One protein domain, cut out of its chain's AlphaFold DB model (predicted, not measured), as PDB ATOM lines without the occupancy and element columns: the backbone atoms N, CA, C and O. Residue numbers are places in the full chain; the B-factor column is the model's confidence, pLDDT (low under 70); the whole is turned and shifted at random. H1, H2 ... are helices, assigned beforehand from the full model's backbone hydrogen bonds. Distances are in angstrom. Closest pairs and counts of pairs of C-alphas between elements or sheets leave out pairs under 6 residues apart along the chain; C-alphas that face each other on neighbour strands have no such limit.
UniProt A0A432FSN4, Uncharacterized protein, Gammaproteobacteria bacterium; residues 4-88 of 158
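Overview. This is residues 4 to 88 of the 158 residues of an uncharacterized protein of Gammaproteobacteria bacterium (UniProt A0A432FSN4). Two long helices, H1 and H4, make an open V that runs opposite ways along its two arms, meeting where residues 25 to 33 of H1 touch residues 65 to 73 of H4. Beyond the meeting place H1 runs on, and a loop with the short H2 and H3 folds back to H4; residues 4 to 21 and 77 to 88 stick out as the free ends of the arms. The printed part has 85 residues with four named helices, H1, H2, H3 and H4 in that order, and no named strand: all helix. It is extended, with a radius of gyration of the C-alphas of 19.2 A, and spans 66 by 26 by 19 A.

Along the chain. Find C-alpha 4 at (10.716, 10.262, -29.862); from there H1, residues 4 to 42, runs 57.1 A to C-alpha 42 at (30.542, 34.092, 18.076). Next come H2, residues 44 to 48, and H3, residues 56 to 59. H4, residues 62 to 86, runs 35.8 A and ends at C-alpha 86, (36.997, 17.189, -19.375).

Arrangement. Look at Val 29 and Gly 69, the closest C-alphas of H1 and H4, 5.4 A apart: here the helices touch, at a steep tilt of 42 degrees, opposite ways. H2 is close to H1 but not clearly touching, the closest C-alphas being those of Ala 40 and Tyr 46, 6.8 A apart. H3 is likewise close to H1 but not clearly touching, at Met 37 and Gln 59, whose C-alphas are 7.8 A apart. H2 and H4 are apart. Every O i to N i+4 pair is within hydrogen-bond range in H2 and H4, and 34 of 35 in H1; H3 is too short for such a pair.

Size, cuts and confidence. The C-alphas of Phe 4 and Gly 50 are the two farthest apart, 66.8 A. The printed part has no cut and no long link. The model's confidence is low at residues 41 to 59, with pLDDT under 70.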
ATOM      1  N   PHE A   4      10.984   8.831 -29.895       70.19
ATOM      2  CA  PHE A   4      10.716  10.262 -29.862       70.19
ATOM      3  C   PHE A   4      10.126  10.728 -28.524       70.19
ATOM      4  O   PHE A   4      10.559  11.757 -28.002       70.19
ATOM      5  N   SER A   5       9.233   9.951 -27.896       72.88
ATOM      6  CA  SER A   5       8.661  10.328 -26.595       72.88
ATOM      7  C   SER A   5       9.714  10.304 -25.480       72.88
ATOM      8  O   SER A   5       9.710  11.158 -24.595       72.88
ATOM      9  N   ALA A   6      10.681   9.382 -25.558       74.31
ATOM     10  CA  ALA A   6      11.792   9.318 -24.607       74.31
ATOM     11  C   ALA A   6      12.731  10.543 -24.692       74.31
ATOM     12  O   ALA A   6      13.252  10.993 -23.668       74.31
ATOM     13  N   GLN A   7      12.930  11.125 -25.883       76.88
ATOM     14  CA  GLN A   7      13.734  12.347 -26.044       76.88
ATOM     15  C   GLN A   7      13.049  13.587 -25.461       76.88
ATOM     16  O   GLN A   7      13.714  14.460 -24.891       76.88
ATOM     17  N   ASP A   8      11.729  13.684 -25.592       81.94
ATOM     18  CA  ASP A   8      10.959  14.801 -25.041       81.94
ATOM     19  C   ASP A   8      10.936  14.767 -23.511       81.94
ATOM     20  O   ASP A   8      11.171  15.795 -22.858       81.94
ATOM     21  N   ASP A   9      10.776  13.575 -22.937       84.12
ATOM     22  CA  ASP A   9      10.878  13.363 -21.495       84.12
ATOM     23  C   ASP A   9      12.271  13.710 -20.963       84.12
ATOM     24  O   ASP A   9      12.389  14.386 -19.935       84.12
ATOM     25  N   ALA A  10      13.333  13.323 -21.680       82.88
ATOM     26  CA  ALA A  10      14.700  13.691 -21.324       82.88
ATOM     27  C   ALA A  10      14.882  15.218 -21.311       82.88
ATOM     28  O   ALA A  10      15.340  15.772 -20.311       82.88
ATOM     29  N   ARG A  11      14.428  15.930 -22.354       88.06
ATOM     30  CA  ARG A  11      14.504  17.402 -22.428       88.06
ATOM     31  C   ARG A  11      13.733  18.088 -21.302       88.06
ATOM     32  O   ARG A  11      14.199  19.085 -20.740       88.06
ATOM     33  N   ARG A  12      12.547  17.584 -20.951       88.56
ATOM     34  CA  ARG A  12      11.746  18.118 -19.839       88.56
ATOM     35  C   ARG A  12      12.440  17.904 -18.495       88.56
ATOM     36  O   ARG A  12      12.514  18.845 -17.706       88.56
ATOM     37  N   ARG A  13      12.988  16.709 -18.256       91.00
ATOM     38  CA  ARG A  13      13.755  16.398 -17.040       91.00
ATOM     39  C   ARG A  13      15.006  17.260 -16.931       91.00
ATOM     40  O   ARG A  13      15.236  17.824 -15.869       91.00
ATOM     41  N   THR A  14      15.756  17.453 -18.017       91.00
ATOM     42  CA  THR A  14      16.925  18.345 -18.028       91.00
ATOM     43  C   THR A  14      16.550  19.771 -17.636       91.00
ATOM     44  O   THR A  14      17.219  20.356 -16.792       91.00
ATOM     45  N   ARG A  15      15.448  20.325 -18.167       92.56
ATOM     46  CA  ARG A  15      14.974  21.662 -17.762       92.56
ATOM     47  C   ARG A  15      14.642  21.737 -16.274       92.56
ATOM     48  O   ARG A  15      14.993  22.714 -15.621       92.56
ATOM     49  N   TRP A  16      13.991  20.708 -15.735       95.50
ATOM     50  CA  TRP A  16      13.659  20.657 -14.314       95.50
ATOM     51  C   TRP A  16      14.905  20.515 -13.430       95.50
ATOM     52  O   TRP A  16      15.021  21.206 -12.424       95.50
ATOM     53  N   LEU A  17      15.879  19.700 -13.843       93.31
ATOM     54  CA  LEU A  17      17.170  19.577 -13.165       93.31
ATOM     55  C   LEU A  17      17.952  20.893 -13.180       93.31
ATOM     56  O   LEU A  17      18.523  21.257 -12.161       93.31
ATOM     57  N   ILE A  18      17.941  21.635 -14.291       93.44
ATOM     58  CA  ILE A  18      18.561  22.968 -14.368       93.44
ATOM     59  C   ILE A  18      17.877  23.932 -13.395       93.44
ATOM     60  O   ILE A  18      18.555  24.647 -12.663       93.44
ATOM     61  N   PHE A  19      16.543  23.931 -13.349       96.50
ATOM     62  CA  PHE A  19      15.794  24.751 -12.400       96.50
ATOM     63  C   PHE A  19      16.147  24.408 -10.943       96.50
ATOM     64  O   PHE A  19      16.479  25.302 -10.167       96.50
ATOM     65  N   LEU A  20      16.144  23.120 -10.585       95.31
ATOM     66  CA  LEU A  20      16.544  22.663  -9.253       95.31
ATOM     67  C   LEU A  20      17.998  23.003  -8.927       95.31
ATOM     68  O   LEU A  20      18.299  23.350  -7.791       95.31
ATOM     69  N   PHE A  21      18.896  22.926  -9.906       92.75
ATOM     70  CA  PHE A  21      20.300  23.273  -9.729       92.75
ATOM     71  C   PHE A  21      20.476  24.764  -9.423       92.75
ATOM     72  O   PHE A  21      21.183  25.115  -8.483       92.75
ATOM     73  N   ILE A  22      19.774  25.642 -10.145       93.56
ATOM     74  CA  ILE A  22      19.760  27.084  -9.852       93.56
ATOM     75  C   ILE A  22      19.194  27.336  -8.450       93.56
ATOM     76  O   ILE A  22      19.785  28.088  -7.675       93.56
ATOM     77  N   LEU A  23      18.087  26.675  -8.094       96.19
ATOM     78  CA  LEU A  23      17.493  26.778  -6.761       96.19
ATOM     79  C   LEU A  23      18.471  26.325  -5.665       96.19
ATOM     80  O   LEU A  23      18.589  26.992  -4.639       96.19
ATOM     81  N   ALA A  24      19.210  25.239  -5.894       93.88
ATOM     82  CA  ALA A  24      20.227  24.739  -4.975       93.88
ATOM     83  C   ALA A  24      21.392  25.726  -4.801       93.88
ATOM     84  O   ALA A  24      21.847  25.925  -3.679       93.88
ATOM     85  N   ILE A  25      21.840  26.392  -5.875       92.00
ATOM     86  CA  ILE A  25      22.865  27.447  -5.792       92.00
ATOM     87  C   ILE A  25      22.363  28.619  -4.944       92.00
ATOM     88  O   ILE A  25      23.082  29.086  -4.064       92.00
ATOM     89  N   LEU A  26      21.130  29.082  -5.172       92.50
ATOM     90  CA  LEU A  26      20.543  30.172  -4.385       92.50
ATOM     91  C   LEU A  26      20.425  29.794  -2.905       92.50
ATOM     92  O   LEU A  26      20.825  30.571  -2.040       92.50
ATOM     93  N   ALA A  27      19.935  28.587  -2.616       94.31
ATOM     94  CA  ALA A  27      19.855  28.068  -1.254       94.31
ATOM     95  C   ALA A  27      21.238  27.999  -0.595       94.31
ATOM     96  O   ALA A  27      21.391  28.427   0.547       94.31
ATOM     97  N   LEU A  28      22.260  27.537  -1.322       92.62
ATOM     98  CA  LEU A  28      23.635  27.493  -0.834       92.62
ATOM     99  C   LEU A  28      24.154  28.893  -0.488       92.62
ATOM    100  O   LEU A  28      24.686  29.081   0.599       92.62
ATOM    101  N   VAL A  29      23.947  29.888  -1.357       90.19
ATOM    102  CA  VAL A  29      24.342  31.283  -1.087       90.19
ATOM    103  C   VAL A  29      23.668  31.814   0.180       90.19
ATOM    104  O   VAL A  29      24.337  32.432   1.010       90.19
ATOM    105  N   VAL A  30      22.369  31.557   0.359       90.50
ATOM    106  CA  VAL A  30      21.624  31.970   1.560       90.50
ATOM    107  C   VAL A  30      22.180  31.289   2.810       90.50
ATOM    108  O   VAL A  30      22.471  31.969   3.793       90.50
ATOM    109  N   VAL A  31      22.385  29.969   2.770       92.06
ATOM    110  CA  VAL A  31      22.912  29.194   3.903       92.06
ATOM    111  C   VAL A  31      24.330  29.631   4.264       92.06
ATOM    112  O   VAL A  31      24.618  29.819   5.441       92.06
ATOM    113  N   THR A  32      25.211  29.851   3.286       87.88
ATOM    114  CA  THR A  32      26.575  30.339   3.537       87.88
ATOM    115  C   THR A  32      26.567  31.730   4.172       87.88
ATOM    116  O   THR A  32      27.332  31.974   5.101       87.88
ATOM    117  N   ASN A  33      25.684  32.631   3.729       85.38
ATOM    118  CA  ASN A  33      25.539  33.947   4.355       85.38
ATOM    119  C   ASN A  33      25.030  33.845   5.799       85.38
ATOM    120  O   ASN A  33      25.598  34.481   6.684       85.38
ATOM    121  N   LEU A  34      24.007  33.020   6.046       85.88
ATOM    122  CA  LEU A  34      23.483  32.785   7.393       85.88
ATOM    123  C   LEU A  34      24.560  32.192   8.311       85.88
ATOM    124  O   LEU A  34      24.703  32.616   9.453       85.88
ATOM    125  N   PHE A  35      25.351  31.251   7.796       86.69
ATOM    126  CA  PHE A  35      26.463  30.649   8.524       86.69
ATOM    127  C   PHE A  35      27.516  31.692   8.912       86.69
ATOM    128  O   PHE A  35      27.913  31.753  10.071       86.69
ATOM    129  N   ILE A  36      27.932  32.550   7.976       81.44
ATOM    130  CA  ILE A  36      28.898  33.624   8.253       81.44
ATOM    131  C   ILE A  36      28.352  34.597   9.302       81.44
ATOM    132  O   ILE A  36      29.097  34.996  10.189       81.44
ATOM    133  N   MET A  37      27.068  34.947   9.229       76.56
ATOM    134  CA  MET A  37      26.419  35.837  10.194       76.56
ATOM    135  C   MET A  37      26.421  35.244  11.609       76.56
ATOM    136  O   MET A  37      26.902  35.884  12.537       76.56
ATOM    137  N   LEU A  38      25.975  33.991  11.756       78.94
ATOM    138  CA  LEU A  38      25.961  33.298  13.047       78.94
ATOM    139  C   LEU A  38      27.374  33.164  13.630       78.94
ATOM    140  O   LEU A  38      27.585  33.428  14.805       78.94
ATOM    141  N   PHE A  39      28.361  32.780  12.820       75.69
ATOM    142  CA  PHE A  39      29.734  32.610  13.307       75.69
ATOM    143  C   PHE A  39      30.450  33.937  13.580       75.69
ATOM    144  O   PHE A  39      31.292  33.984  14.477       75.69
ATOM    145  N   ALA A  40      30.120  35.015  12.861       71.62
ATOM    146  CA  ALA A  40      30.660  36.343  13.136       71.62
ATOM    147  C   ALA A  40      30.267  36.827  14.542       71.62
ATOM    148  O   ALA A  40      31.132  37.325  15.260       71.62
ATOM    149  N   GLU A  41      29.023  36.585  14.972       62.25
ATOM    150  CA  GLU A  41      28.547  36.909  16.329       62.25
ATOM    151  C   GLU A  41      29.256  36.112  17.439       62.25
ATOM    152  O   GLU A  41      29.362  36.589  18.568       62.25
ATOM    153  N   TYR A  42      29.765  34.913  17.136       62.72
ATOM    154  CA  TYR A  42      30.542  34.092  18.076       62.72
ATOM    155  C   TYR A  42      32.055  34.365  18.030       62.72
ATOM    156  O   TYR A  42      32.787  33.909  18.912       62.72
ATOM    157  N   SER A  43      32.548  35.091  17.023       62.22
ATOM    158  CA  SER A  43      33.978  35.375  16.867       62.22
ATOM    159  C   SER A  43      34.455  36.480  17.822       62.22
ATOM    160  O   SER A  43      33.828  37.528  17.964       62.22
ATOM    161  N   THR A  44      35.587  36.251  18.496       52.22
ATOM    162  CA  THR A  44      36.142  37.139  19.535       52.22
ATOM    163  C   THR A  44      36.472  38.550  19.020       52.22
ATOM    164  O   THR A  44      36.332  39.510  19.773       52.22
ATOM    165  N   ASP A  45      36.813  38.707  17.736       53.84
ATOM    166  CA  ASP A  45      37.098  40.015  17.119       53.84
ATOM    167  C   ASP A  45      35.880  40.958  17.099       53.84
ATOM    168  O   ASP A  45      36.044  42.175  17.205       53.84
ATOM    169  N   TYR A  46      34.655  40.416  17.041       55.12
ATOM    170  CA  TYR A  46      33.421  41.212  17.053       55.12
ATOM    171  C   TYR A  46      33.184  41.887  18.417       55.12
ATOM    172  O   TYR A  46      32.708  43.019  18.488       55.12
ATOM    173  N   TYR A  47      33.592  41.229  19.508       48.97
ATOM    174  CA  TYR A  47      33.486  41.766  20.870       48.97
ATOM    175  C   TYR A  47      34.614  42.751  21.214       48.97
ATOM    176  O   TYR A  47      34.389  43.708  21.954       48.97
ATOM    177  N   VAL A  48      35.820  42.556  20.668       51.62
ATOM    178  CA  VAL A  48      36.996  43.399  20.968       51.62
ATOM    179  C   VAL A  48      36.896  44.792  20.325       51.62
ATOM    180  O   VAL A  48      37.421  45.757  20.877       51.62
ATOM    181  N   GLN A  49      36.164  44.943  19.214       56.09
ATOM    182  CA  GLN A  49      35.914  46.242  18.565       56.09
ATOM    183  C   GLN A  49      34.695  47.013  19.113       56.09
ATOM    184  O   GLN A  49      34.253  47.976  18.487       56.09
ATOM    185  N   GLY A  50      34.129  46.620  20.260       51.22
ATOM    186  CA  GLY A  50      33.061  47.380  20.925       51.22
ATOM    187  C   GLY A  50      31.750  47.472  20.135       51.22
ATOM    188  O   GLY A  50      30.977  48.407  20.337       51.22
ATOM    189  N   HIS A  51      31.498  46.533  19.219       57.19
ATOM    190  CA  HIS A  51      30.253  46.509  18.463       57.19
ATOM    191  C   HIS A  51      29.119  46.046  19.384       57.19
ATOM    192  O   HIS A  51      29.163  44.962  19.964       57.19
ATOM    193  N   THR A  52      28.101  46.889  19.546       57.41
ATOM    194  CA  THR A  52      26.873  46.532  20.262       57.41
ATOM    195  C   THR A  52      26.188  45.353  19.563       57.41
ATOM    196  O   THR A  52      26.277  45.266  18.333       57.41
ATOM    197  N   PRO A  53      25.472  44.470  20.290       57.22
ATOM    198  CA  PRO A  53      24.624  43.461  19.663       57.22
ATOM    199  C   PRO A  53      23.624  44.185  18.759       57.22
ATOM    200  O   PRO A  53      22.722  44.874  19.230       57.22
ATOM    201  N   THR A  54      23.860  44.113  17.455       61.25
ATOM    202  CA  THR A  54      23.062  44.788  16.434       61.25
ATOM    203  C   THR A  54      22.004  43.817  15.952       61.25
ATOM    204  O   THR A  54      22.248  42.613  15.838       61.25
ATOM    205  N   THR A  55      20.804  44.329  15.706       63.84
ATOM    206  CA  THR A  55      19.689  43.489  15.257       63.84
ATOM    207  C   THR A  55      19.993  42.880  13.884       63.84
ATOM    208  O   THR A  55      20.770  43.435  13.107       63.84
ATOM    209  N   PHE A  56      19.366  41.745  13.552       62.69
ATOM    210  CA  PHE A  56      19.553  41.020  12.279       62.69
ATOM    211  C   PHE A  56      19.585  41.938  11.037       62.69
ATOM    212  O   PHE A  56      20.374  41.738  10.115       62.69
ATOM    213  N   TRP A  57      18.752  42.978  11.031       65.62
ATOM    214  CA  TRP A  57      18.626  43.929   9.927       65.62
ATOM    215  C   TRP A  57      19.822  44.877   9.768       65.62
ATOM    216  O   TRP A  57      20.097  45.309   8.655       65.62
ATOM    217  N   GLU A  58      20.552  45.177  10.841       66.81
ATOM    218  CA  GLU A  58      21.703  46.094  10.830       66.81
ATOM    219  C   GLU A  58      22.999  45.401  10.389       66.81
ATOM    220  O   GLU A  58      23.883  46.022   9.800       66.81
ATOM    221  N   GLN A  59      23.106  44.091  10.619       65.94
ATOM    222  CA  GLN A  59      24.249  43.291  10.172       65.94
ATOM    223  C   GLN A  59      24.182  42.951   8.672       65.94
ATOM    224  O   GLN A  59      25.219  42.697   8.040       65.94
ATOM    225  N   PHE A  60      22.979  42.969   8.086       73.44
ATOM    226  CA  PHE A  60      22.762  42.644   6.682       73.44
ATOM    227  C   PHE A  60      23.330  43.733   5.763       73.44
ATOM    228  O   PHE A  60      22.760  44.804   5.574       73.44
ATOM    229  N   ASN A  61      24.471  43.435   5.144       80.38
ATOM    230  CA  ASN A  61      25.105  44.309   4.165       80.38
ATOM    231  C   ASN A  61      24.986  43.691   2.766       80.38
ATOM    232  O   ASN A  61      25.570  42.640   2.489       80.38
ATOM    233  N   TRP A  62      24.279  44.385   1.870       83.75
ATOM    234  CA  TRP A  62      24.049  43.945   0.490       83.75
ATOM    235  C   TRP A  62      25.348  43.693  -0.292       83.75
ATOM    236  O   TRP A  62      25.408  42.772  -1.102       83.75
ATOM    237  N   GLN A  63      26.413  44.457  -0.022       86.25
ATOM    238  CA  GLN A  63      27.717  44.272  -0.666       86.25
ATOM    239  C   GLN A  63      28.392  42.971  -0.217       86.25
ATOM    240  O   GLN A  63      28.921  42.243  -1.055       86.25
ATOM    241  N   ARG A  64      28.340  42.639   1.084       81.69
ATOM    242  CA  ARG A  64      28.863  41.359   1.605       81.69
ATOM    243  C   ARG A  64      28.077  40.179   1.039       81.69
ATOM    244  O   ARG A  64      28.684  39.234   0.540       81.69
ATOM    245  N   PHE A  65      26.747  40.282   1.033       85.44
ATOM    246  CA  PHE A  65      25.865  39.272   0.450       85.44
ATOM    247  C   PHE A  65      26.174  39.029  -1.033       85.44
ATOM    248  O   PHE A  65      26.374  37.884  -1.448       85.44
ATOM    249  N   ALA A  66      26.286  40.104  -1.820       88.62
ATOM    250  CA  ALA A  66      26.630  40.029  -3.235       88.62
ATOM    251  C   ALA A  66      28.040  39.467  -3.463       88.62
ATOM    252  O   ALA A  66      28.226  38.660  -4.370       88.62
ATOM    253  N   GLY A  67      29.020  39.834  -2.631       89.69
ATOM    254  CA  GLY A  67      30.387  39.316  -2.710       89.69
ATOM    255  C   GLY A  67      30.468  37.809  -2.452       89.69
ATOM    256  O   GLY A  67      31.086  37.084  -3.232       89.69
ATOM    257  N   ILE A  68      29.787  37.318  -1.411       86.69
ATOM    258  CA  ILE A  68      29.700  35.880  -1.105       86.69
ATOM    259  C   ILE A  68      28.964  35.142  -2.224       86.69
ATOM    260  O   ILE A  68      29.449  34.118  -2.705       86.69
ATOM    261  N   GLY A  69      27.827  35.681  -2.676       89.25
ATOM    262  CA  GLY A  69      27.063  35.116  -3.786       89.25
ATOM    263  C   GLY A  69      27.910  34.986  -5.049       89.25
ATOM    264  O   GLY A  69      28.003  33.905  -5.625       89.25
ATOM    265  N   PHE A  70      28.609  36.058  -5.422       93.19
ATOM    266  CA  PHE A  70      29.520  36.062  -6.560       93.19
ATOM    267  C   PHE A  70      30.643  35.033  -6.402       93.19
ATOM    268  O   PHE A  70      30.923  34.297  -7.348       93.19
ATOM    269  N   GLY A  71      31.254  34.932  -5.219       93.06
ATOM    270  CA  GLY A  71      32.304  33.952  -4.936       93.06
ATOM    271  C   GLY A  71      31.822  32.509  -5.100       93.06
ATOM    272  O   GLY A  71      32.413  31.745  -5.865       93.06
ATOM    273  N   VAL A  72      30.711  32.151  -4.450       90.88
ATOM    274  CA  VAL A  72      30.117  30.804  -4.527       90.88
ATOM    275  C   VAL A  72      29.735  30.461  -5.966       90.88
ATOM    276  O   VAL A  72      30.127  29.410  -6.478       90.88
ATOM    277  N   THR A  73      29.018  31.354  -6.654       90.69
ATOM    278  CA  THR A  73      28.623  31.130  -8.049       90.69
ATOM    279  C   THR A  73      29.840  30.998  -8.964       90.69
ATOM    280  O   THR A  73      29.864  30.100  -9.802       90.69
ATOM    281  N   SER A  74      30.879  31.816  -8.780       94.00
ATOM    282  CA  SER A  74      32.104  31.751  -9.590       94.00
ATOM    283  C   SER A  74      32.828  30.415  -9.441       94.00
ATOM    284  O   SER A  74      33.221  29.819 -10.443       94.00
ATOM    285  N   VAL A  75      32.958  29.900  -8.213       94.50
ATOM    286  CA  VAL A  75      33.577  28.588  -7.954       94.50
ATOM    287  C   VAL A  75      32.786  27.469  -8.630       94.50
ATOM    288  O   VAL A  75      33.370  26.618  -9.306       94.50
ATOM    289  N   ILE A  76      31.456  27.489  -8.509       92.81
ATOM    290  CA  ILE A  76      30.582  26.481  -9.126       92.81
ATOM    291  C   ILE A  76      30.671  26.537 -10.652       92.81
ATOM    292  O   ILE A  76      30.790  25.493 -11.298       92.81
ATOM    293  N   LEU A  77      30.642  27.735 -11.239       92.19
ATOM    294  CA  LEU A  77      30.764  27.916 -12.685       92.19
ATOM    295  C   LEU A  77      32.128  27.453 -13.195       92.19
ATOM    296  O   LEU A  77      32.181  26.754 -14.204       92.19
ATOM    297  N   MET A  78      33.212  27.768 -12.484       95.00
ATOM    298  CA  MET A  78      34.555  27.312 -12.842       95.00
ATOM    299  C   MET A  78      34.649  25.782 -12.803       95.00
ATOM    300  O   MET A  78      35.082  25.164 -13.775       95.00
ATOM    301  N   GLY A  79      34.179  25.151 -11.722       92.75
ATOM    302  CA  GLY A  79      34.152  23.690 -11.608       92.75
ATOM    303  C   GLY A  79      33.303  23.037 -12.703       92.75
ATOM    304  O   GLY A  79      33.731  22.069 -13.336       92.75
ATOM    305  N   SER A  80      32.136  23.615 -12.996       89.75
ATOM    306  CA  SER A  80      31.246  23.162 -14.073       89.75
ATOM    307  C   SER A  80      31.901  23.299 -15.447       89.75
ATOM    308  O   SER A  80      31.791  22.401 -16.284       89.75
ATOM    309  N   PHE A  81      32.621  24.394 -15.684       92.56
ATOM    310  CA  PHE A  81      33.346  24.634 -16.926       92.56
ATOM    311  C   PHE A  81      34.486  23.629 -17.113       92.56
ATOM    312  O   PHE A  81      34.566  22.992 -18.163       92.56
ATOM    313  N   ILE A  82      35.304  23.402 -16.079       90.94
ATOM    314  CA  ILE A  82      36.378  22.396 -16.097       90.94
ATOM    315  C   ILE A  82      35.800  21.002 -16.374       90.94
ATOM    316  O   ILE A  82      36.302  20.291 -17.244       90.94
ATOM    317  N   ARG A  83      34.707  20.626 -15.697       87.19
ATOM    318  CA  ARG A  83      34.035  19.336 -15.918       87.19
ATOM    319  C   ARG A  83      33.456  19.218 -17.325       87.19
ATOM    320  O   ARG A  83      33.485  18.146 -17.922       87.19
ATOM    321  N   THR A  84      32.942  20.315 -17.871       87.19
ATOM    322  CA  THR A  84      32.459  20.342 -19.254       87.19
ATOM    323  C   THR A  84      33.618  20.099 -20.210       87.19
ATOM    324  O   THR A  84      33.505  19.235 -21.073       87.19
ATOM    325  N   LEU A  85      34.747  20.794 -20.026       85.62
ATOM    326  CA  LEU A  85      35.958  20.604 -20.827       85.62
ATOM    327  C   LEU A  85      36.487  19.169 -20.745       85.62
ATOM    328  O   LEU A  85      36.808  18.598 -21.786       85.62
ATOM    329  N   SER A  86      36.514  18.563 -19.554       80.94
ATOM    330  CA  SER A  86      36.997  17.189 -19.375       80.94
ATOM    331  C   SER A  86      36.124  16.150 -20.087       80.94
ATOM    332  O   SER A  86      36.605  15.075 -20.418       80.94
ATOM    333  N   LEU A  87      34.850  16.455 -20.350       82.19
ATOM    334  CA  LEU A  87      33.925  15.573 -21.068       82.19
ATOM    335  C   LEU A  87      33.902  15.818 -22.588       82.19
ATOM    336  O   LEU A  87      33.254  15.068 -23.319       82.19
ATOM    337  N   ARG A  88      34.616  16.832 -23.107       76.62
ATOM    338  CA  ARG A  88      34.618  17.155 -24.551       76.62
ATOM    339  C   ARG A  88      35.300  16.102 -25.422       76.62
ATOM    340  O   ARG A  88      35.018  16.071 -26.616       76.62
TER     341      ARG A  88